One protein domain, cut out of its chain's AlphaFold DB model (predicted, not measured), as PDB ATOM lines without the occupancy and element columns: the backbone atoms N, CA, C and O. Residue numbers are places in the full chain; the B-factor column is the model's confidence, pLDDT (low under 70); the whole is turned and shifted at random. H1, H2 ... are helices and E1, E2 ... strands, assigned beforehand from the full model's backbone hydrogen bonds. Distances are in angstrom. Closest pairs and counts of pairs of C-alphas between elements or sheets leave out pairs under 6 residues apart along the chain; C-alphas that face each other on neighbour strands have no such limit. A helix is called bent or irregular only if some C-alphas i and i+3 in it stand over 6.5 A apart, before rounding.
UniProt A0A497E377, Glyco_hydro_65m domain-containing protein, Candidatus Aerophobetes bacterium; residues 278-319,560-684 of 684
ATOM      1  N   ARG A 278     152.962 104.469 129.391       96.62
ATOM      2  CA  ARG A 278     153.515 105.797 129.106       96.62
ATOM      3  C   ARG A 278     153.569 106.051 127.606       96.62
ATOM      4  O   ARG A 278     154.159 105.272 126.859       96.62
ATOM      5  N   VAL A 279     153.064 107.210 127.203       97.00
ATOM      6  CA  VAL A 279     153.224 107.738 125.851       97.00
ATOM      7  C   VAL A 279     154.639 108.294 125.696       97.00
ATOM      8  O   VAL A 279     155.027 109.222 126.407       97.00
ATOM      9  N   LYS A 280     155.421 107.732 124.773       97.44
ATOM     10  CA  LYS A 280     156.717 108.279 124.361       97.44
ATOM     11  C   LYS A 280     156.594 108.893 122.981       97.44
ATOM     12  O   LYS A 280     155.987 108.298 122.095       97.44
ATOM     13  N   VAL A 281     157.197 110.059 122.792       97.62
ATOM     14  CA  VAL A 281     157.209 110.733 121.495       97.62
ATOM     15  C   VAL A 281     158.645 110.943 121.043       97.62
ATOM     16  O   VAL A 281     159.384 111.741 121.614       97.62
ATOM     17  N   ILE A 282     159.049 110.219 120.006       98.00
ATOM     18  CA  ILE A 282     160.395 110.286 119.446       98.00
ATOM     19  C   ILE A 282     160.510 111.526 118.557       98.00
ATOM     20  O   ILE A 282     159.666 111.761 117.692       98.00
ATOM     21  N   GLY A 283     161.563 112.320 118.760       96.62
ATOM     22  CA  GLY A 283     161.819 113.558 118.015       96.62
ATOM     23  C   GLY A 283     161.107 114.806 118.556       96.62
ATOM     24  O   GLY A 283     161.298 115.886 118.002       96.62
ATOM     25  N   ALA A 284     160.314 114.679 119.624       95.25
ATOM     26  CA  ALA A 284     159.790 115.825 120.366       95.25
ATOM     27  C   ALA A 284     160.837 116.411 121.330       95.25
ATOM     28  O   ALA A 284     161.832 115.760 121.650       95.25
ATOM     29  N   ASP A 285     160.595 117.635 121.801       93.94
ATOM     30  CA  ASP A 285     161.379 118.240 122.878       93.94
ATOM     31  C   ASP A 285     161.063 117.621 124.253       93.94
ATOM     32  O   ASP A 285     160.034 116.970 124.461       93.94
ATOM     33  N   ASP A 286     161.960 117.840 125.218       93.50
ATOM     34  CA  ASP A 286     161.795 117.327 126.583       93.50
ATOM     35  C   ASP A 286     160.530 117.885 127.257       93.50
ATOM     36  O   ASP A 286     159.869 117.176 128.017       93.50
ATOM     37  N   GLN A 287     160.145 119.125 126.934       93.81
ATOM     38  CA  GLN A 287     158.966 119.776 127.507       93.81
ATOM     39  C   GLN A 287     157.662 119.084 127.088       93.81
ATOM     40  O   GLN A 287     156.774 118.886 127.914       93.81
ATOM     41  N   THR A 288     157.550 118.656 125.830       95.75
ATOM     42  CA  THR A 288     156.437 117.835 125.337       95.75
ATOM     43  C   THR A 288     156.305 116.557 126.156       95.75
ATOM     44  O   THR A 288     155.197 116.175 126.543       95.75
ATOM     45  N   GLN A 289     157.430 115.896 126.440       96.00
ATOM     46  CA  GLN A 289     157.422 114.670 127.222       96.00
ATOM     47  C   GLN A 289     157.050 114.932 128.688       96.00
ATOM     48  O   GLN A 289     156.277 114.157 129.249       96.00
ATOM     49  N   ASP A 290     157.529 116.025 129.288       95.75
ATOM     50  CA  ASP A 290     157.164 116.429 130.652       95.75
ATOM     51  C   ASP A 290     155.662 116.720 130.775       95.75
ATOM     52  O   ASP A 290     155.020 116.269 131.722       95.75
ATOM     53  N   VAL A 291     155.072 117.407 129.791       97.06
ATOM     54  CA  VAL A 291     153.630 117.694 129.737       97.06
ATOM     55  C   VAL A 291     152.808 116.411 129.622       97.06
ATOM     56  O   VAL A 291     151.809 116.258 130.331       97.06
ATOM     57  N   LEU A 292     153.213 115.480 128.754       97.94
ATOM     58  CA  LEU A 292     152.546 114.184 128.599       97.94
ATOM     59  C   LEU A 292     152.661 113.325 129.863       97.94
ATOM     60  O   LEU A 292     151.678 112.708 130.274       97.94
ATOM     61  N   ASP A 293     153.825 113.326 130.513       98.00
ATOM     62  CA  ASP A 293     154.035 112.614 131.773       98.00
ATOM     63  C   ASP A 293     153.199 113.240 132.905       98.00
ATOM     64  O   ASP A 293     152.542 112.517 133.658       98.00
ATOM     65  N   SER A 294     153.125 114.574 132.995       96.94
ATOM     66  CA  SER A 294     152.199 115.255 133.910       96.94
ATOM     67  C   SER A 294     150.750 114.853 133.636       96.94
ATOM     68  O   SER A 294     150.010 114.539 134.569       96.94
ATOM     69  N   ALA A 295     150.335 114.843 132.366       97.75
ATOM     70  CA  ALA A 295     148.971 114.503 131.986       97.75
ATOM     71  C   ALA A 295     148.606 113.073 132.403       97.75
ATOM     72  O   ALA A 295     147.576 112.857 133.049       97.75
ATOM     73  N   PHE A 296     149.494 112.118 132.116       98.38
ATOM     74  CA  PHE A 296     149.353 110.722 132.516       98.38
ATOM     75  C   PHE A 296     149.254 110.573 134.039       98.38
ATOM     76  O   PHE A 296     148.330 109.934 134.549       98.38
ATOM     77  N   PHE A 297     150.157 111.215 134.786       98.12
ATOM     78  CA  PHE A 297     150.158 111.168 136.245       98.12
ATOM     79  C   PHE A 297     148.851 111.698 136.855       98.12
ATOM     80  O   PHE A 297     148.252 111.038 137.708       98.12
ATOM     81  N   TYR A 298     148.380 112.874 136.432       97.19
ATOM     82  CA  TYR A 298     147.218 113.515 137.057       97.19
ATOM     83  C   TYR A 298     145.880 112.850 136.719       97.19
ATOM     84  O   TYR A 298     145.031 112.708 137.604       97.19
ATOM     85  N   VAL A 299     145.706 112.369 135.484       98.00
ATOM     86  CA  VAL A 299     144.529 111.570 135.113       98.00
ATOM     87  C   VAL A 299     144.497 110.276 135.930       98.00
ATOM     88  O   VAL A 299     143.501 109.979 136.588       98.00
ATOM     89  N   HIS A 300     145.607 109.535 135.982       97.94
ATOM     90  CA  HIS A 300     145.622 108.238 136.656       97.94
ATOM     91  C   HIS A 300     145.715 108.297 138.183       97.94
ATOM     92  O   HIS A 300     145.326 107.339 138.853       97.94
ATOM     93  N   SER A 301     146.206 109.387 138.771       96.31
ATOM     94  CA  SER A 301     146.125 109.619 140.223       96.31
ATOM     95  C   SER A 301     144.695 109.886 140.690       96.31
ATOM     96  O   SER A 301     144.394 109.654 141.856       96.31
ATOM     97  N   SER A 302     143.798 110.306 139.798       95.62
ATOM     98  CA  SER A 302     142.434 110.711 140.153       95.62
ATOM     99  C   SER A 302     141.389 109.599 139.991       95.62
ATOM    100  O   SER A 302     140.225 109.814 140.308       95.62
ATOM    101  N   ILE A 303     141.795 108.398 139.559       97.06
ATOM    102  CA  ILE A 303     140.922 107.221 139.450       97.06
ATOM    103  C   ILE A 303     141.661 105.920 139.815       97.06
ATOM    104  O   ILE A 303     142.864 105.759 139.576       97.06
ATOM    105  N   HIS A 304     140.933 104.980 140.415       97.94
ATOM    106  CA  HIS A 304     141.414 103.666 140.836       97.94
ATOM    107  C   HIS A 304     140.354 102.594 140.562       97.94
ATOM    108  O   HIS A 304     139.166 102.903 140.626       97.94
ATOM    109  N   PRO A 305     140.723 101.309 140.394       98.06
ATOM    110  CA  PRO A 305     139.743 100.221 140.298       98.06
ATOM    111  C   PRO A 305     138.814 100.074 141.515       98.06
ATOM    112  O   PRO A 305     137.818  99.368 141.460       98.06
ATOM    113  N   SER A 306     139.153 100.715 142.635       97.19
ATOM    114  CA  SER A 306     138.363 100.699 143.876       97.19
ATOM    115  C   SER A 306     137.586 101.994 144.097       97.19
ATOM    116  O   SER A 306     137.003 102.159 145.165       97.19
ATOM    117  N   SER A 307     137.637 102.936 143.149       97.44
ATOM    118  CA  SER A 307     136.978 104.232 143.283       97.44
ATOM    119  C   SER A 307     135.471 104.051 143.435       97.44
ATOM    120  O   SER A 307     134.855 103.422 142.572       97.44
ATOM    121  N   PRO A 308     134.859 104.578 144.515       96.06
ATOM    122  CA  PRO A 308     133.418 104.503 144.667       96.06
ATOM    123  C   PRO A 308     132.727 105.415 143.654       96.06
ATOM    124  O   PRO A 308     131.740 104.988 143.073       96.06
ATOM    125  N   CYS A 309     133.243 106.611 143.363       95.88
ATOM    126  CA  CYS A 309     132.682 107.489 142.334       95.88
ATOM    127  C   CYS A 309     133.660 107.702 141.172       95.88
ATOM    128  O   CYS A 309     134.871 107.501 141.316       95.88
ATOM    129  N   SER A 310     133.116 108.088 140.013       96.56
ATOM    130  CA  SER A 310     133.910 108.472 138.839       96.56
ATOM    131  C   SER A 310     134.680 109.775 139.101       96.56
ATOM    132  O   SER A 310     134.502 110.424 140.133       96.56
ATOM    133  N   ALA A 311     135.574 110.148 138.189       93.94
ATOM    134  CA  ALA A 311     136.442 111.302 138.376       93.94
ATOM    135  C   ALA A 311     135.707 112.626 138.104       93.94
ATOM    136  O   ALA A 311     135.117 112.811 137.042       93.94
ATOM    137  N   SER A 312     135.795 113.561 139.051       93.94
ATOM    138  CA  SER A 312     135.390 114.958 138.857       93.94
ATOM    139  C   SER A 312     136.382 115.697 137.939       93.94
ATOM    140  O   SER A 312     137.567 115.335 137.937       93.94
ATOM    141  N   PRO A 313     135.980 116.767 137.217       92.62
ATOM    142  CA  PRO A 313     136.898 117.548 136.391       92.62
ATOM    143  C   PRO A 313     138.103 118.108 137.154       92.62
ATOM    144  O   PRO A 313     139.156 118.284 136.558       92.62
ATOM    145  N   PHE A 314     137.999 118.341 138.469       91.81
ATOM    146  CA  PHE A 314     139.126 118.779 139.310       91.81
ATOM    147  C   PHE A 314     139.758 117.663 140.162       91.81
ATOM    148  O   PHE A 314     140.513 117.934 141.099       91.81
ATOM    149  N   GLY A 315     139.464 116.398 139.846       92.12
ATOM    150  CA  GLY A 315     139.947 115.245 140.599       92.12
ATOM    151  C   GLY A 315     139.439 115.232 142.040       92.12
ATOM    152  O   GLY A 315     138.278 115.519 142.306       92.12
ATOM    153  N   LEU A 316     140.323 114.889 142.975       92.00
ATOM    154  CA  LEU A 316     140.051 114.801 144.413       92.00
ATOM    155  C   LEU A 316     140.683 115.978 145.163       92.00
ATOM    156  O   LEU A 316     141.400 115.808 146.147       92.00
ATOM    157  N   ALA A 317     140.513 117.188 144.651       83.88
ATOM    158  CA  ALA A 317     140.966 118.393 145.331       83.88
ATOM    159  C   ALA A 317     139.841 118.956 146.222       83.88
ATOM    160  O   ALA A 317     138.658 118.779 145.935       83.88
ATOM    161  N   THR A 318     140.194 119.633 147.319       73.00
ATOM    162  CA  THR A 318     139.218 120.291 148.209       73.00
ATOM    163  C   THR A 318     138.959 121.733 147.775       73.00
ATOM    164  O   THR A 318     139.840 122.361 147.188       73.00
ATOM    165  N   GLY A 319     137.766 122.266 148.073       66.69
ATOM    166  CA  GLY A 319     137.429 123.677 147.817       66.69
ATOM    167  C   GLY A 319     137.389 124.058 146.331       66.69
ATOM    168  O   GLY A 319     137.615 125.214 145.979       66.69
ATOM    169  N   GLY A 560     143.450 128.652 124.619       83.81
ATOM    170  CA  GLY A 560     143.324 129.094 126.010       83.81
ATOM    171  C   GLY A 560     141.920 128.958 126.621       83.81
ATOM    172  O   GLY A 560     141.789 129.246 127.808       83.81
ATOM    173  N   GLY A 561     140.902 128.523 125.867       88.00
ATOM    174  CA  GLY A 561     139.580 128.132 126.390       88.00
ATOM    175  C   GLY A 561     139.577 126.754 127.079       88.00
ATOM    176  O   GLY A 561     140.589 126.056 127.019       88.00
ATOM    177  N   PRO A 562     138.486 126.342 127.738       87.62
ATOM    178  CA  PRO A 562     138.428 125.064 128.451       87.62
ATOM    179  C   PRO A 562     138.412 123.856 127.494       87.62
ATOM    180  O   PRO A 562     137.990 123.970 126.345       87.62
ATOM    181  N   MET A 563     138.863 122.695 127.988       90.62
ATOM    182  CA  MET A 563     138.705 121.331 127.428       90.62
ATOM    183  C   MET A 563     139.230 121.026 126.013       90.62
ATOM    184  O   MET A 563     140.000 120.084 125.833       90.62
ATOM    185  N   PHE A 564     138.789 121.755 124.988       94.38
ATOM    186  CA  PHE A 564     138.957 121.390 123.577       94.38
ATOM    187  C   PHE A 564     140.336 121.668 122.962       94.38
ATOM    188  O   PHE A 564     140.720 120.917 122.062       94.38
ATOM    189  N   PRO A 565     141.112 122.694 123.375       95.06
ATOM    190  CA  PRO A 565     142.376 123.028 122.717       95.06
ATOM    191  C   PRO A 565     143.380 121.872 122.566       95.06
ATOM    192  O   PRO A 565     143.930 121.749 121.471       95.06
ATOM    193  N   PRO A 566     143.559 120.967 123.552       95.69
ATOM    194  CA  PRO A 566     144.351 119.744 123.382       95.69
ATOM    195  C   PRO A 566     144.007 118.897 122.145       95.69
ATOM    196  O   PRO A 566     144.889 118.307 121.525       95.69
ATOM    197  N   LEU A 567     142.731 118.848 121.759       96.94
ATOM    198  CA  LEU A 567     142.226 117.991 120.682       96.94
ATOM    199  C   LEU A 567     142.445 118.605 119.290       96.94
ATOM    200  O   LEU A 567     142.440 117.895 118.280       96.94
ATOM    201  N   LEU A 568     142.670 119.922 119.212       96.50
ATOM    202  CA  LEU A 568     142.708 120.665 117.949       96.50
ATOM    203  C   LEU A 568     143.835 120.235 117.011       96.50
ATOM    204  O   LEU A 568     143.667 120.264 115.787       96.50
ATOM    205  N   CYS A 569     144.962 119.794 117.569       97.12
ATOM    206  CA  CYS A 569     146.086 119.296 116.783       97.12
ATOM    207  C   CYS A 569     145.689 118.090 115.909       97.12
ATOM    208  O   CYS A 569     146.084 118.016 114.746       97.12
ATOM    209  N   VAL A 570     144.810 117.208 116.398       97.88
ATOM    210  CA  VAL A 570     144.345 116.019 115.666       97.88
ATOM    211  C   VAL A 570     143.572 116.410 114.409       97.88
ATOM    212  O   VAL A 570     143.716 115.790 113.355       97.88
ATOM    213  N   HIS A 571     142.769 117.470 114.484       97.31
ATOM    214  CA  HIS A 571     142.013 117.982 113.344       97.31
ATOM    215  C   HIS A 571     142.931 118.534 112.245       97.31
ATOM    216  O   HIS A 571     142.692 118.278 111.062       97.31
ATOM    217  N   ALA A 572     143.998 119.249 112.615       97.06
ATOM    218  CA  ALA A 572     145.000 119.722 111.658       97.06
ATOM    219  C   ALA A 572     145.791 118.557 111.037       97.06
ATOM    220  O   ALA A 572     145.978 118.520 109.816       97.06
ATOM    221  N   ALA A 573     146.142 117.551 111.842       97.56
ATOM    222  CA  ALA A 573     146.813 116.343 111.374       97.56
ATOM    223  C   ALA A 573     145.968 115.585 110.337       97.56
ATOM    224  O   ALA A 573     146.490 115.153 109.308       97.56
ATOM    225  N   ARG A 574     144.640 115.515 110.524       95.69
ATOM    226  CA  ARG A 574     143.703 114.930 109.540       95.69
ATOM    227  C   ARG A 574     143.678 115.660 108.196       95.69
ATOM    228  O   ARG A 574     143.338 115.050 107.184       95.69
ATOM    229  N   LEU A 575     144.046 116.941 108.157       96.06
ATOM    230  CA  LEU A 575     144.219 117.690 106.909       96.06
ATOM    231  C   LEU A 575     145.611 117.519 106.282       96.06
ATOM    232  O   LEU A 575     145.815 117.981 105.158       96.06
ATOM    233  N   GLY A 576     146.544 116.858 106.972       96.25
ATOM    234  CA  GLY A 576     147.943 116.745 106.567       96.25
ATOM    235  C   GLY A 576     148.784 117.990 106.867       96.25
ATOM    236  O   GLY A 576     149.909 118.079 106.379       96.25
ATOM    237  N   ASP A 577     148.260 118.950 107.636       96.69
ATOM    238  CA  ASP A 577     148.927 120.223 107.927       96.69
ATOM    239  C   ASP A 577     149.796 120.101 109.184       96.69
ATOM    240  O   ASP A 577     149.337 120.313 110.310       96.69
ATOM    241  N   ARG A 578     151.060 119.708 108.997       97.44
ATOM    242  CA  ARG A 578     152.000 119.479 110.106       97.44
ATOM    243  C   ARG A 578     152.319 120.755 110.878       97.44
ATOM    244  O   ARG A 578     152.314 120.713 112.102       97.44
ATOM    245  N   ALA A 579     152.528 121.874 110.189       97.06
ATOM    246  CA  ALA A 579     152.850 123.150 110.823       97.06
ATOM    247  C   ALA A 579     151.709 123.623 111.737       97.06
ATOM    248  O   ALA A 579     151.935 123.997 112.891       97.06
ATOM    249  N   LEU A 580     150.460 123.543 111.262       96.38
ATOM    250  CA  LEU A 580     149.302 123.858 112.094       96.38
ATOM    251  C   LEU A 580     149.122 122.842 113.232       96.38
ATOM    252  O   LEU A 580     148.746 123.232 114.335       96.38
ATOM    253  N   THR A 581     149.422 121.563 112.988       97.50
ATOM    254  CA  THR A 581     149.407 120.517 114.025       97.50
ATOM    255  C   THR A 581     150.375 120.856 115.160       97.50
ATOM    256  O   THR A 581     149.958 120.820 116.315       97.50
ATOM    257  N   THR A 582     151.617 121.254 114.855       97.56
ATOM    258  CA  THR A 582     152.614 121.696 115.850       97.56
ATOM    259  C   THR A 582     152.104 122.881 116.659       97.56
ATOM    260  O   THR A 582     152.077 122.836 117.886       97.56
ATOM    261  N   LYS A 583     151.619 123.924 115.974       96.00
ATOM    262  CA  LYS A 583     151.110 125.127 116.635       96.00
ATOM    263  C   LYS A 583     149.961 124.810 117.597       96.00
ATOM    264  O   LYS A 583     149.942 125.307 118.721       96.00
ATOM    265  N   LEU A 584     148.991 124.012 117.149       96.25
ATOM    266  CA  LEU A 584     147.822 123.657 117.954       96.25
ATOM    267  C   LEU A 584     148.172 122.686 119.084       96.25
ATOM    268  O   LEU A 584     147.546 122.760 120.135       96.25
ATOM    269  N   TRP A 585     149.180 121.823 118.905       96.94
ATOM    270  CA  TRP A 585     149.727 121.010 119.991       96.94
ATOM    271  C   TRP A 585     150.271 121.903 121.109       96.94
ATOM    272  O   TRP A 585     149.829 121.790 122.250       96.94
ATOM    273  N   GLU A 586     151.153 122.850 120.775       95.81
ATOM    274  CA  GLU A 586     151.708 123.796 121.748       95.81
ATOM    275  C   GLU A 586     150.615 124.620 122.443       95.81
ATOM    276  O   GLU A 586     150.610 124.766 123.664       95.81
ATOM    277  N   GLU A 587     149.665 125.168 121.681       94.25
ATOM    278  CA  GLU A 587     148.531 125.926 122.226       94.25
ATOM    279  C   GLU A 587     147.602 125.081 123.106       94.25
ATOM    280  O   GLU A 587     146.979 125.632 124.016       94.25
ATOM    281  N   GLY A 588     147.552 123.766 122.883       94.69
ATOM    282  CA  GLY A 588     146.752 122.817 123.648       94.69
ATOM    283  C   GLY A 588     147.215 122.622 125.091       94.69
ATOM    284  O   GLY A 588     146.397 122.262 125.931       94.69
ATOM    285  N   TRP A 589     148.480 122.907 125.419       94.75
ATOM    286  CA  TRP A 589     148.998 122.741 126.784       94.75
ATOM    287  C   TRP A 589     149.647 123.999 127.372       94.75
ATOM    288  O   TRP A 589     149.504 124.233 128.575       94.75
ATOM    289  N   LYS A 590     150.300 124.856 126.570       93.75
ATOM    290  CA  LYS A 590     151.142 125.962 127.083       93.75
ATOM    291  C   LYS A 590     150.386 126.994 127.905       93.75
ATOM    292  O   LYS A 590     150.961 127.674 128.750       93.75
ATOM    293  N   TYR A 591     149.087 127.137 127.654       91.44
ATOM    294  CA  TYR A 591     148.262 128.053 128.422       91.44
ATOM    295  C   TYR A 591     147.799 127.471 129.744       91.44
ATOM    296  O   TYR A 591     147.402 128.274 130.578       91.44
ATOM    297  N   TYR A 592     147.860 126.153 129.945       92.06
ATOM    298  CA  TYR A 592     147.219 125.436 131.052       92.06
ATOM    299  C   TYR A 592     148.213 124.816 132.024       92.06
ATOM    300  O   TYR A 592     147.938 124.779 133.223       92.06
ATOM    301  N   TRP A 593     149.335 124.319 131.505       92.50
ATOM    302  CA  TRP A 593     150.381 123.661 132.275       92.50
ATOM    303  C   TRP A 593     151.109 124.673 133.166       92.50
ATOM    304  O   TRP A 593     151.424 125.786 132.736       92.50
ATOM    305  N   LYS A 594     151.322 124.311 134.431       87.31
ATOM    306  CA  LYS A 594     151.848 125.196 135.473       87.31
ATOM    307  C   LYS A 594     153.068 124.582 136.136       87.31
ATOM    308  O   LYS A 594     153.003 123.490 136.700       87.31
ATOM    309  N   GLU A 595     154.136 125.357 136.180       85.81
ATOM    310  CA  GLU A 595     155.250 125.129 137.092       85.81
ATOM    311  C   GLU A 595     154.838 125.366 138.561       85.81
ATOM    312  O   GLU A 595     153.835 126.035 138.834       85.81
ATOM    313  N   PRO A 596     155.590 124.823 139.535       87.06
ATOM    314  CA  PRO A 596     156.742 123.937 139.349       87.06
ATOM    315  C   PRO A 596     156.356 122.463 139.170       87.06
ATOM    316  O   PRO A 596     157.196 121.683 138.749       87.06
ATOM    317  N   PHE A 597     155.112 122.072 139.474       91.56
ATOM    318  CA  PHE A 597     154.705 120.659 139.574       91.56
ATOM    319  C   PHE A 597     154.016 120.079 138.330       91.56
ATOM    320  O   PHE A 597     153.592 118.930 138.354       91.56
ATOM    321  N   GLY A 598     153.877 120.853 137.254       91.44
ATOM    322  CA  GLY A 598     153.229 120.413 136.018       91.44
ATOM    323  C   GLY A 598     151.706 120.264 136.116       91.44
ATOM    324  O   GLY A 598     151.106 119.491 135.374       91.44
ATOM    325  N   GLN A 599     151.061 120.983 137.041       91.19
ATOM    326  CA  GLN A 599     149.605 120.947 137.237       91.19
ATOM    327  C   GLN A 599     148.869 121.683 136.109       91.19
ATOM    328  O   GLN A 599     149.374 122.665 135.570       91.19
ATOM    329  N   PHE A 600     147.630 121.293 135.810       92.06
ATOM    330  CA  PHE A 600     146.812 121.915 134.760       92.06
ATOM    331  C   PHE A 600     145.721 122.810 135.352       92.06
ATOM    332  O   PHE A 600     145.092 122.462 136.348       92.06
ATOM    333  N   LYS A 601     145.506 123.987 134.763       89.81
ATOM    334  CA  LYS A 601     144.326 124.829 135.031       89.81
ATOM    335  C   LYS A 601     143.296 124.679 133.914       89.81
ATOM    336  O   LYS A 601     143.615 124.159 132.852       89.81
ATOM    337  N   GLU A 602     142.094 125.176 134.158       88.94
ATOM    338  CA  GLU A 602     140.965 125.039 133.240       88.94
ATOM    339  C   GLU A 602     141.094 125.915 131.989       88.94
ATOM    340  O   GLU A 602     140.973 125.428 130.870       88.94
ATOM    341  N   PHE A 603     141.419 127.198 132.166       88.88
ATOM    342  CA  PHE A 603     141.546 128.159 131.072       88.88
ATOM    343  C   PHE A 603     142.669 129.174 131.310       88.88
ATOM    344  O   PHE A 603     143.198 129.358 132.415       88.88
ATOM    345  N   LYS A 604     143.062 129.864 130.241       85.81
ATOM    346  CA  LYS A 604     144.090 130.905 130.257       85.81
ATOM    347  C   LYS A 604     143.670 132.060 131.170       85.81
ATOM    348  O   LYS A 604     142.637 132.680 130.972       85.81
ATOM    349  N   GLY A 605     144.523 132.402 132.134       79.19
ATOM    350  CA  GLY A 605     144.274 133.511 133.061       79.19
ATOM    351  C   GLY A 605     143.475 133.139 134.312       79.19
ATOM    352  O   GLY A 605     143.369 133.981 135.202       79.19
ATOM    353  N   MET A 606     142.996 131.891 134.436       77.81
ATOM    354  CA  MET A 606     142.496 131.372 135.711       77.81
ATOM    355  C   MET A 606     143.591 131.551 136.773       77.81
ATOM    356  O   MET A 606     144.716 131.064 136.601       77.81
ATOM    357  N   LYS A 607     143.281 132.302 137.838       66.69
ATOM    358  CA  LYS A 607     144.185 132.456 138.985       66.69
ATOM    359  C   LYS A 607     144.369 131.100 139.659       66.69
ATOM    360  O   LYS A 607     143.535 130.214 139.502       66.69
ATOM    361  N   ASN A 608     145.460 130.952 140.404       54.19
ATOM    362  CA  ASN A 608     145.777 129.733 141.139       54.19
ATOM    363  C   ASN A 608     144.673 129.430 142.163       54.19
ATOM    364  O   ASN A 608     144.760 129.853 143.313       54.19
ATOM    365  N   ALA A 609     143.630 128.716 141.751       51.50
ATOM    366  CA  ALA A 609     142.730 128.065 142.678       51.50
ATOM    367  C   ALA A 609     143.547 126.959 143.367       51.50
ATOM    368  O   ALA A 609     143.951 125.981 142.745       51.50
ATOM    369  N   GLU A 610     143.929 127.229 144.612       56.69
ATOM    370  CA  GLU A 610     144.072 126.298 145.739       56.69
ATOM    371  C   GLU A 610     144.780 124.937 145.558       56.69
ATOM    372  O   GLU A 610     144.596 124.058 146.388       56.69
ATOM    373  N   GLY A 611     145.632 124.718 144.552       57.62
ATOM    374  CA  GLY A 611     146.277 123.403 144.380       57.62
ATOM    375  C   GLY A 611     145.421 122.391 143.640       57.62
ATOM    376  O   GLY A 611     145.384 121.224 144.023       57.62
ATOM    377  N   THR A 612     144.686 122.847 142.626       73.12
ATOM    378  CA  THR A 612     143.783 122.010 141.833       73.12
ATOM    379  C   THR A 612     144.378 121.661 140.468       73.12
ATOM    380  O   THR A 612     145.183 122.415 139.892       73.12
ATOM    381  N   VAL A 613     143.954 120.508 139.943       86.56
ATOM    382  CA  VAL A 613     144.283 120.040 138.596       86.56
ATOM    383  C   VAL A 613     142.995 119.841 137.817       86.56
ATOM    384  O   VAL A 613     142.205 118.979 138.175       86.56
ATOM    385  N   TYR A 614     142.800 120.617 136.753       93.06
ATOM    386  CA  TYR A 614     141.689 120.409 135.829       93.06
ATOM    387  C   TYR A 614     142.039 119.293 134.842       93.06
ATOM    388  O   TYR A 614     142.997 119.425 134.081       93.06
ATOM    389  N   LEU A 615     141.301 118.187 134.883       95.44
ATOM    390  CA  LEU A 615     141.663 116.905 134.290       95.44
ATOM    391  C   LEU A 615     141.193 116.711 132.846       95.44
ATOM    392  O   LEU A 615     141.770 115.881 132.142       95.44
ATOM    393  N   ALA A 616     140.230 117.495 132.358       95.69
ATOM    394  CA  ALA A 616     139.812 117.396 130.960       95.69
ATOM    395  C   ALA A 616     140.915 117.849 129.986       95.69
ATOM    396  O   ALA A 616     141.064 117.269 128.915       95.69
ATOM    397  N   VAL A 617     141.758 118.815 130.378       96.12
ATOM    398  CA  VAL A 617     142.935 119.223 129.587       96.12
ATOM    399  C   VAL A 617     143.965 118.089 129.450       96.12
ATOM    400  O   VAL A 617     144.255 117.700 128.318       96.12
ATOM    401  N   PRO A 618     144.520 117.512 130.537       97.19
ATOM    402  CA  PRO A 618     145.451 116.397 130.421       97.19
ATOM    403  C   PRO A 618     144.806 115.143 129.815       97.19
ATOM    404  O   PRO A 618     145.458 114.472 129.019       97.19
ATOM    405  N   GLY A 619     143.530 114.858 130.096       98.06
ATOM    406  CA  GLY A 619     142.784 113.799 129.409       98.06
ATOM    407  C   GLY A 619     142.721 114.027 127.895       98.06
ATOM    408  O   GLY A 619     143.065 113.146 127.111       98.06
ATOM    409  N   GLY A 620     142.408 115.254 127.472       97.88
ATOM    410  CA  GLY A 620     142.414 115.657 126.069       97.88
ATOM    411  C   GLY A 620     143.788 115.535 125.404       97.88
ATOM    412  O   GLY A 620     143.860 115.091 124.260       97.88
ATOM    413  N   LEU A 621     144.880 115.866 126.105       98.44
ATOM    414  CA  LEU A 621     146.250 115.697 125.597       98.44
ATOM    415  C   LEU A 621     146.591 114.218 125.384       98.44
ATOM    416  O   LEU A 621     147.127 113.853 124.336       98.44
ATOM    417  N   LEU A 622     146.239 113.358 126.344       98.56
ATOM    418  CA  LEU A 622     146.423 111.914 126.209       98.56
ATOM    419  C   LEU A 622     145.576 111.364 125.061       98.56
ATOM    420  O   LEU A 622     146.109 110.659 124.212       98.56
ATOM    421  N   ASN A 623     144.300 111.742 124.964       98.25
ATOM    422  CA  ASN A 623     143.436 111.329 123.859       98.25
ATOM    423  C   ASN A 623     144.004 111.781 122.510       98.25
ATOM    424  O   ASN A 623     144.055 110.989 121.566       98.25
ATOM    425  N   ALA A 624     144.475 113.028 122.419       98.25
ATOM    426  CA  ALA A 624     145.065 113.570 121.206       98.25
ATOM    427  C   ALA A 624     146.231 112.713 120.706       98.25
ATOM    428  O   ALA A 624     146.327 112.490 119.504       98.25
ATOM    429  N   VAL A 625     147.068 112.168 121.592       98.12
ATOM    430  CA  VAL A 625     148.200 111.324 121.184       98.12
ATOM    431  C   VAL A 625     147.811 109.847 121.046       98.12
ATOM    432  O   VAL A 625     148.108 109.236 120.020       98.12
ATOM    433  N   MET A 626     147.107 109.279 122.029       97.69
ATOM    434  CA  MET A 626     146.798 107.845 122.114       97.69
ATOM    435  C   MET A 626     145.762 107.372 121.093       97.69
ATOM    436  O   MET A 626     145.922 106.276 120.558       97.69
ATOM    437  N   ILE A 627     144.720 108.165 120.813       96.75
ATOM    438  CA  ILE A 627     143.624 107.808 119.883       96.75
ATOM    439  C   ILE A 627     143.432 108.814 118.736       96.75
ATOM    440  O   ILE A 627     142.669 108.582 117.802       96.75
ATOM    441  N   GLY A 628     144.114 109.958 118.787       97.12
ATOM    442  CA  GLY A 628     144.051 110.986 117.752       97.12
ATOM    443  C   GLY A 628     145.145 110.838 116.699       97.12
ATOM    444  O   GLY A 628     144.899 110.369 115.588       97.12
ATOM    445  N   LEU A 629     146.355 111.273 117.048       98.06
ATOM    446  CA  LEU A 629     147.544 111.308 116.195       98.06
ATOM    447  C   LEU A 629     148.081 109.907 115.876       98.06
ATOM    448  O   LEU A 629     148.625 109.703 114.792       98.06
ATOM    449  N   SER A 630     147.872 108.935 116.770       96.50
ATOM    450  CA  SER A 630     148.120 107.516 116.486       96.50
ATOM    451  C   SER A 630     147.185 106.944 115.413       96.50
ATOM    452  O   SER A 630     147.466 105.894 114.844       96.50
ATOM    453  N   GLY A 631     146.052 107.599 115.134       93.94
ATOM    454  CA  GLY A 631     145.043 107.108 114.197       93.94
ATOM    455  C   GLY A 631     144.227 105.909 114.694       93.94
ATOM    456  O   GLY A 631     143.511 105.320 113.881       93.94
ATOM    457  N   LEU A 632     144.321 105.556 115.982       95.12
ATOM    458  CA  LEU A 632     143.569 104.469 116.613       95.12
ATOM    459  C   LEU A 632     142.085 104.844 116.785       95.12
ATOM    460  O   LEU A 632     141.755 105.798 117.483       95.12
ATOM    461  N   ILE A 633     141.178 104.077 116.175       94.38
ATOM    462  CA  ILE A 633     139.724 104.287 116.262       94.38
ATOM    463  C   ILE A 633     139.080 103.070 116.919       94.38
ATOM    464  O   ILE A 633     138.930 102.025 116.292       94.38
ATOM    465  N   ILE A 634     138.672 103.224 118.177       94.44
ATOM    466  CA  ILE A 634     137.961 102.186 118.929       94.44
ATOM    467  C   ILE A 634     136.559 102.005 118.336       94.44
ATOM    468  O   ILE A 634     135.831 102.980 118.144       94.44
ATOM    469  N   GLY A 635     136.165 100.760 118.076       93.81
ATOM    470  CA  GLY A 635     134.833 100.433 117.576       93.81
ATOM    471  C   GLY A 635     134.585  98.932 117.483       93.81
ATOM    472  O   GLY A 635     135.388  98.124 117.947       93.81
ATOM    473  N   SER A 636     133.471  98.571 116.851       92.50
ATOM    474  CA  SER A 636     133.007  97.182 116.719       92.50
ATOM    475  C   SER A 636     133.808  96.315 115.742       92.50
ATOM    476  O   SER A 636     133.618  95.099 115.730       92.50
ATOM    477  N   ASP A 637     134.698  96.911 114.945       92.38
ATOM    478  CA  ASP A 637     135.638  96.178 114.095       92.38
ATOM    479  C   ASP A 637     136.647  95.369 114.936       92.38
ATOM    480  O   ASP A 637     136.870  95.635 116.124       92.38
ATOM    481  N   GLU A 638     137.308  94.395 114.304       91.69
ATOM    482  CA  GLU A 638     138.428  93.679 114.920       91.69
ATOM    483  C   GLU A 638     139.570  94.650 115.272       91.69
ATOM    484  O   GLU A 638     139.869  95.545 114.479       91.69
ATOM    485  N   PRO A 639     140.280  94.477 116.405       92.75
ATOM    486  CA  PRO A 639     141.266  95.466 116.842       92.75
ATOM    487  C   PRO A 639     142.406  95.739 115.857       92.75
ATOM    488  O   PRO A 639     142.887  96.865 115.766       92.75
ATOM    489  N   ARG A 640     142.808  94.734 115.067       88.12
ATOM    490  CA  ARG A 640     143.800  94.896 113.987       88.12
ATOM    491  C   ARG A 640     143.374  95.921 112.928       88.12
ATOM    492  O   ARG A 640     144.220  96.470 112.233       88.12
ATOM    493  N   ASP A 641     142.070  96.158 112.814       91.38
ATOM    494  CA  ASP A 641     141.451  97.056 111.853       91.38
ATOM    495  C   ASP A 641     141.126  98.424 112.481       91.38
ATOM    496  O   ASP A 641     140.634  99.304 111.788       91.38
ATOM    497  N   TRP A 642     141.425  98.683 113.760       94.88
ATOM    498  CA  TRP A 642     141.170  99.997 114.379       94.88
ATOM    499  C   TRP A 642     142.063 101.122 113.838       94.88
ATOM    500  O   TRP A 642     141.712 102.300 113.928       94.88
ATOM    501  N   CYS A 643     143.199 100.781 113.231       93.38
ATOM    502  CA  CYS A 643     144.146 101.733 112.661       93.38
ATOM    503  C   CYS A 643     143.988 101.785 111.132       93.38
ATOM    504  O   CYS A 643     144.575 100.983 110.414       93.38
ATOM    505  N   LYS A 644     143.206 102.744 110.610       86.88
ATOM    506  CA  LYS A 644     142.949 102.883 109.150       86.88
ATOM    507  C   LYS A 644     143.398 104.216 108.547       86.88
ATOM    508  O   LYS A 644     143.098 104.506 107.387       86.88
ATOM    509  N   LYS A 645     144.042 105.079 109.336       87.69
ATOM    510  CA  LYS A 645     144.391 106.448 108.936       87.69
ATOM    511  C   LYS A 645     145.899 106.610 108.804       87.69
ATOM    512  O   LYS A 645     146.645 106.182 109.675       87.69
ATOM    513  N   ARG A 646     146.317 107.310 107.744       94.62
ATOM    514  CA  ARG A 646     147.712 107.716 107.552       94.62
ATOM    515  C   ARG A 646     148.171 108.588 108.716       94.62
ATOM    516  O   ARG A 646     147.466 109.523 109.093       94.62
ATOM    517  N   ILE A 647     149.369 108.319 109.220       98.00
ATOM    518  CA  ILE A 647     149.911 108.987 110.402       98.00
ATOM    519  C   ILE A 647     150.548 110.325 110.025       98.00
ATOM    520  O   ILE A 647     151.516 110.400 109.260       98.00
ATOM    521  N   VAL A 648     150.016 111.403 110.596       98.06
ATOM    522  CA  VAL A 648     150.529 112.770 110.462       98.06
ATOM    523  C   VAL A 648     150.828 113.282 111.863       98.06
ATOM    524  O   VAL A 648     149.917 113.416 112.672       98.06
ATOM    525  N   LEU A 649     152.103 113.546 112.143       98.50
ATOM    526  CA  LEU A 649     152.569 114.031 113.439       98.50
ATOM    527  C   LEU A 649     153.034 115.490 113.304       98.50
ATOM    528  O   LEU A 649     153.346 115.915 112.177       98.50
ATOM    529  N   PRO A 650     153.109 116.241 114.420       98.25
ATOM    530  CA  PRO A 650     153.785 117.533 114.472       98.25
ATOM    531  C   PRO A 650     155.151 117.542 113.767       98.25
ATOM    532  O   PRO A 650     155.788 116.514 113.509       98.25
ATOM    533  N   GLU A 651     155.615 118.729 113.408       97.56
ATOM    534  CA  GLU A 651     156.987 118.923 112.938       97.56
ATOM    535  C   GLU A 651     157.987 118.510 114.032       97.56
ATOM    536  O   GLU A 651     157.724 118.655 115.222       97.56
ATOM    537  N   GLY A 652     159.107 117.902 113.632       95.88
ATOM    538  CA  GLY A 652     160.080 117.299 114.554       95.88
ATOM    539  C   GLY A 652     159.704 115.898 115.051       95.88
ATOM    540  O   GLY A 652     160.572 115.029 115.109       95.88
ATOM    541  N   TRP A 653     158.417 115.630 115.299       98.06
ATOM    542  CA  TRP A 653     157.957 114.319 115.764       98.06
ATOM    543  C   TRP A 653     158.151 113.249 114.685       98.06
ATOM    544  O   TRP A 653     157.742 113.409 113.529       98.06
ATOM    545  N   GLN A 654     158.758 112.139 115.087       98.31
ATOM    546  CA  GLN A 654     159.067 110.991 114.238       98.31
ATOM    547  C   GLN A 654     158.098 109.843 114.506       98.31
ATOM    548  O   GLN A 654     157.576 109.249 113.562       98.31
ATOM    549  N   GLU A 655     157.827 109.558 115.778       98.38
ATOM    550  CA  GLU A 655     157.067 108.381 116.190       98.38
ATOM    551  C   GLU A 655     156.394 108.584 117.549       98.38
ATOM    552  O   GLU A 655     156.942 109.249 118.428       98.38
ATOM    553  N   ILE A 656     155.209 107.999 117.717       98.44
ATOM    554  CA  ILE A 656     154.572 107.779 119.019       98.44
ATOM    555  C   ILE A 656     154.745 106.301 119.370       98.44
ATOM    556  O   ILE A 656     154.349 105.440 118.584       98.44
ATOM    557  N   GLU A 657     155.265 106.018 120.560       98.06
ATOM    558  CA  GLU A 657     155.404 104.667 121.101       98.06
ATOM    559  C   GLU A 657     154.668 104.545 122.437       98.06
ATOM    560  O   GLU A 657     154.866 105.348 123.354       98.06
ATOM    561  N   ILE A 658     153.862 103.495 122.575       97.88
ATOM    562  CA  ILE A 658     153.277 103.078 123.849       97.88
ATOM    563  C   ILE A 658     153.608 101.604 124.036       97.88
ATOM    564  O   ILE A 658     153.193 100.759 123.244       97.88
ATOM    565  N   SER A 659     154.382 101.288 125.075       96.31
ATOM    566  CA  SER A 659     154.866  99.920 125.293       96.31
ATOM    567  C   SER A 659     153.751  98.957 125.698       96.31
ATOM    568  O   SER A 659     153.849  97.773 125.405       96.31
ATOM    569  N   GLN A 660     152.706  99.457 126.362       96.44
ATOM    570  CA  GLN A 660     151.579  98.653 126.815       96.44
ATOM    571  C   GLN A 660     150.268  99.438 126.700       96.44
ATOM    572  O   GLN A 660     150.093 100.464 127.345       96.44
ATOM    573  N   ILE A 661     149.319  98.919 125.935       97.31
ATOM    574  CA  ILE A 661     147.894  99.236 126.036       97.31
ATOM    575  C   ILE A 661     147.110  97.932 126.189       97.31
ATOM    576  O   ILE A 661     147.606  96.851 125.864       97.31
ATOM    577  N   TRP A 662     145.887  98.026 126.691       97.19
ATOM    578  CA  TRP A 662     144.987  96.890 126.834       97.19
ATOM    579  C   TRP A 662     144.049  96.786 125.639       97.19
ATOM    580  O   TRP A 662     143.358  97.742 125.301       97.19
ATOM    581  N   VAL A 663     144.010  95.608 125.017       96.25
ATOM    582  CA  VAL A 663     143.125  95.275 123.897       96.25
ATOM    583  C   VAL A 663     142.667  93.828 124.051       96.25
ATOM    584  O   VAL A 663     143.477  92.906 124.085       96.25
ATOM    585  N   ARG A 664     141.354  93.618 124.153       94.38
ATOM    586  CA  ARG A 664     140.691  92.317 124.339       94.38
ATOM    587  C   ARG A 664     141.299  91.494 125.487       94.38
ATOM    588  O   ARG A 664     141.610  90.316 125.328       94.38
ATOM    589  N   GLY A 665     141.555  92.154 126.620       91.50
ATOM    590  CA  GLY A 665     142.176  91.555 127.810       91.50
ATOM    591  C   GLY A 665     143.672  91.237 127.679       91.50
ATOM    592  O   GLY A 665     144.258  90.681 128.606       91.50
ATOM    593  N   LYS A 666     144.308  91.586 126.554       94.75
ATOM    594  CA  LYS A 666     145.740  91.391 126.313       94.75
ATOM    595  C   LYS A 666     146.496  92.709 126.383       94.75
ATOM    596  O   LYS A 666     145.960  93.763 126.049       94.75
ATOM    597  N   LYS A 667     147.760  92.613 126.782       95.62
ATOM    598  CA  LYS A 667     148.735  93.700 126.723       95.62
ATOM    599  C   LYS A 667     149.375  93.693 125.343       95.62
ATOM    600  O   LYS A 667     149.849  92.650 124.903       95.62
ATOM    601  N   VAL A 668     149.338  94.828 124.664       96.31
ATOM    602  CA  VAL A 668     149.876  94.999 123.309       96.31
ATOM    603  C   VAL A 668     150.650  96.306 123.237       96.31
ATOM    604  O   VAL A 668     150.372  97.222 124.013       96.31
ATOM    605  N   SER A 669     151.600  96.425 122.314       96.81
ATOM    606  CA  SER A 669     152.267  97.707 122.059       96.81
ATOM    607  C   SER A 669     151.570  98.466 120.927       96.81
ATOM    608  O   SER A 669     150.924  97.866 120.062       96.81
ATOM    609  N   LEU A 670     151.682  99.795 120.943       96.88
ATOM    610  CA  LEU A 670     151.198 100.683 119.884       96.88
ATOM    611  C   LEU A 670     152.359 101.529 119.361       96.88
ATOM    612  O   LEU A 670     153.009 102.236 120.134       96.88
ATOM    613  N   GLN A 671     152.575 101.494 118.048       97.50
ATOM    614  CA  GLN A 671     153.575 102.312 117.359       97.50
ATOM    615  C   GLN A 671     152.931 103.087 116.211       97.50
ATOM    616  O   GLN A 671     152.260 102.510 115.355       97.50
ATOM    617  N   ALA A 672     153.144 104.400 116.165       97.81
ATOM    618  CA  ALA A 672     152.641 105.261 115.100       97.81
ATOM    619  C   ALA A 672     153.766 106.141 114.544       97.81
ATOM    620  O   ALA A 672     154.101 107.184 115.107       97.81
ATOM    621  N   LYS A 673     154.334 105.725 113.408       98.31
ATOM    622  CA  LYS A 673     155.424 106.429 112.716       98.31
ATOM    623  C   LYS A 673     154.882 107.466 111.747       98.31
ATOM    624  O   LYS A 673     154.000 107.164 110.943       98.31
ATOM    625  N   HIS A 674     155.438 108.674 111.761       98.25
ATOM    626  CA  HIS A 674     155.045 109.708 110.811       98.25
ATOM    627  C   HIS A 674     155.188 109.222 109.359       98.25
ATOM    628  O   HIS A 674     156.220 108.696 108.954       98.25
ATOM    629  N   GLY A 675     154.143 109.425 108.554       97.25
ATOM    630  CA  GLY A 675     154.120 109.049 107.144       97.25
ATOM    631  C   GLY A 675     153.675 107.611 106.872       97.25
ATOM    632  O   GLY A 675     153.317 107.335 105.722       97.25
ATOM    633  N   ALA A 676     153.620 106.745 107.893       97.62
ATOM    634  CA  ALA A 676     153.100 105.385 107.782       97.62
ATOM    635  C   ALA A 676     151.614 105.371 107.388       97.62
ATOM    636  O   ALA A 676     150.861 106.306 107.684       97.62
ATOM    637  N   ALA A 677     151.188 104.304 106.708       95.94
ATOM    638  CA  ALA A 677     149.811 104.156 106.234       95.94
ATOM    639  C   ALA A 677     148.797 104.023 107.382       95.94
ATOM    640  O   ALA A 677     147.668 104.490 107.247       95.94
ATOM    641  N   HIS A 678     149.216 103.418 108.492       95.75
ATOM    642  CA  HIS A 678     148.477 103.285 109.742       95.75
ATOM    643  C   HIS A 678     149.457 102.989 110.886       95.75
ATOM    644  O   HIS A 678     150.623 102.678 110.637       95.75
ATOM    645  N   ALA A 679     148.990 103.097 112.129       96.12
ATOM    646  CA  ALA A 679     149.726 102.614 113.293       96.12
ATOM    647  C   ALA A 679     149.719 101.081 113.365       96.12
ATOM    648  O   ALA A 679     148.840 100.419 112.806       96.12
ATOM    649  N   GLU A 680     150.693 100.526 114.072       94.50
ATOM    650  CA  GLU A 680     150.841  99.097 114.321       94.50
ATOM    651  C   GLU A 680     150.443  98.781 115.763       94.50
ATOM    652  O   GLU A 680     150.957  99.392 116.701       94.50
ATOM    653  N   ILE A 681     149.533  97.819 115.927       93.25
ATOM    654  CA  ILE A 681     149.214  97.201 117.216       93.25
ATOM    655  C   ILE A 681     149.874  95.828 117.216       93.25
ATOM    656  O   ILE A 681     149.480  94.957 116.433       93.25
ATOM    657  N   GLN A 682     150.882  95.633 118.060       90.94
ATOM    658  CA  GLN A 682     151.629  94.379 118.109       90.94
ATOM    659  C   GLN A 682     151.145  93.555 119.297       90.94
ATOM    660  O   GLN A 682     151.322  93.931 120.457       90.94
ATOM    661  N   PHE A 683     150.500  92.433 118.985       82.75
ATOM    662  CA  PHE A 683     150.150  91.413 119.964       82.75
ATOM    663  C   PHE A 683     151.413  90.610 120.272       82.75
ATOM    664  O   PHE A 683     152.002  90.054 119.344       82.75
ATOM    665  N   GLU A 684     151.833  90.599 121.540       64.12
ATOM    666  CA  GLU A 684     152.910  89.715 122.014       64.12
ATOM    667  C   GLU A 684     152.565  88.230 121.836       64.12
ATOM    668  O   GLU A 684     151.368  87.860 121.978       64.12
TER     669      GLU A 684
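Overview. This is residues 278 to 319 and 560 to 684 of the 684 residues of the protein "Glyco_hydro_65m domain-containing protein" of Candidatus Aerophobetes bacterium (UniProt A0A497E377). An up-and-down bundle of three helices, H2, H3 and H4, sits beside a four-stranded antiparallel sheet, with H4 between the sheet and the other two helices. H1 crosses H4 steeply, and the loop of residues 304 to 309 sticks out from the body. The 167 printed residues hold four named helices and four named strands, in the order E1 H1 H2 H3 H4 E2 E3 E4; the sheet order is E1 E2 E3 E4. The class is mixed, helices and strands, with 78 residues, under half, in named elements. The whole is compact, with a radius of gyration of the C-alphas of 16.1 A and spans of 46 by 40 by 26 A.

Along the chain. Find C-alpha 279 at (153.224, 107.738, 125.851), where E1, residues 279 to 282, begins. H1, residues 286 to 301, then runs 22.2 A. Past the cut come H2, residues 565 to 574, 15.5 A long, and H3, residues 578 to 590, 18.2 A long. H4, residues 616 to 629, begins at C-alpha 616 at (139.812, 117.396, 130.960) and runs 17.7 A. E2, residues 655 to 663, spans 20.6 A and bends by 71 degrees at residue 660; E3, residues 666 to 673, spans 22.5 A. E4, residues 680 to 683, ends at C-alpha 683 at (150.150, 91.413, 119.964). H2 and H4 are irregular, but only just: C-alphas 566 and 569 are 6.8 A apart, and C-alphas 626 and 629 are 6.9 A apart.

Arrangement. Start at H4, the hub. It touches H2 at a shallow tilt of 13 degrees, the same way; their closest C-alphas, Pro 566 and Leu 621, are 5.0 A apart. H2 and H3 form a helical hairpin, with the C-alphas of Pro 566 and Gly 588 closest at 3.9 A. Residues 292 to 299 of H1 touch H4 at a steep tilt of 64 degrees, opposite ways; the C-alphas of Ala 295 and Pro 618 are closest at 4.3 A. H4 only grazes the sheet, with residues 622 to 629, while H2 and H3 are not on it. E2, E3 and E4 make a meander, each strand the antiparallel neighbour of the one before. Look for N 280 and O 657 at 2.8 A between E1 and E2, N 661 and O 668 at 2.8 A between E2 and E3, and N 680 and O 671 at 2.8 A between E3 and E4. Every O i to N i+4 pair is within hydrogen-bond range in H1; H2 has 3 of 6, H3 8 of 9 and H4 9 of 10.

Size, cuts and confidence. The two C-alphas farthest apart, those of Gly 319 and Ala 677, are 47.6 A apart. Residues 320 to 559 are not printed, and C-alphas 319 and 560 are 23.2 A apart across that cut. The links from H3 to H4 and from H4 to E2 are long. Confidence is low, with pLDDT under 70, at residue 319, residues 607 to 611 and residue 684.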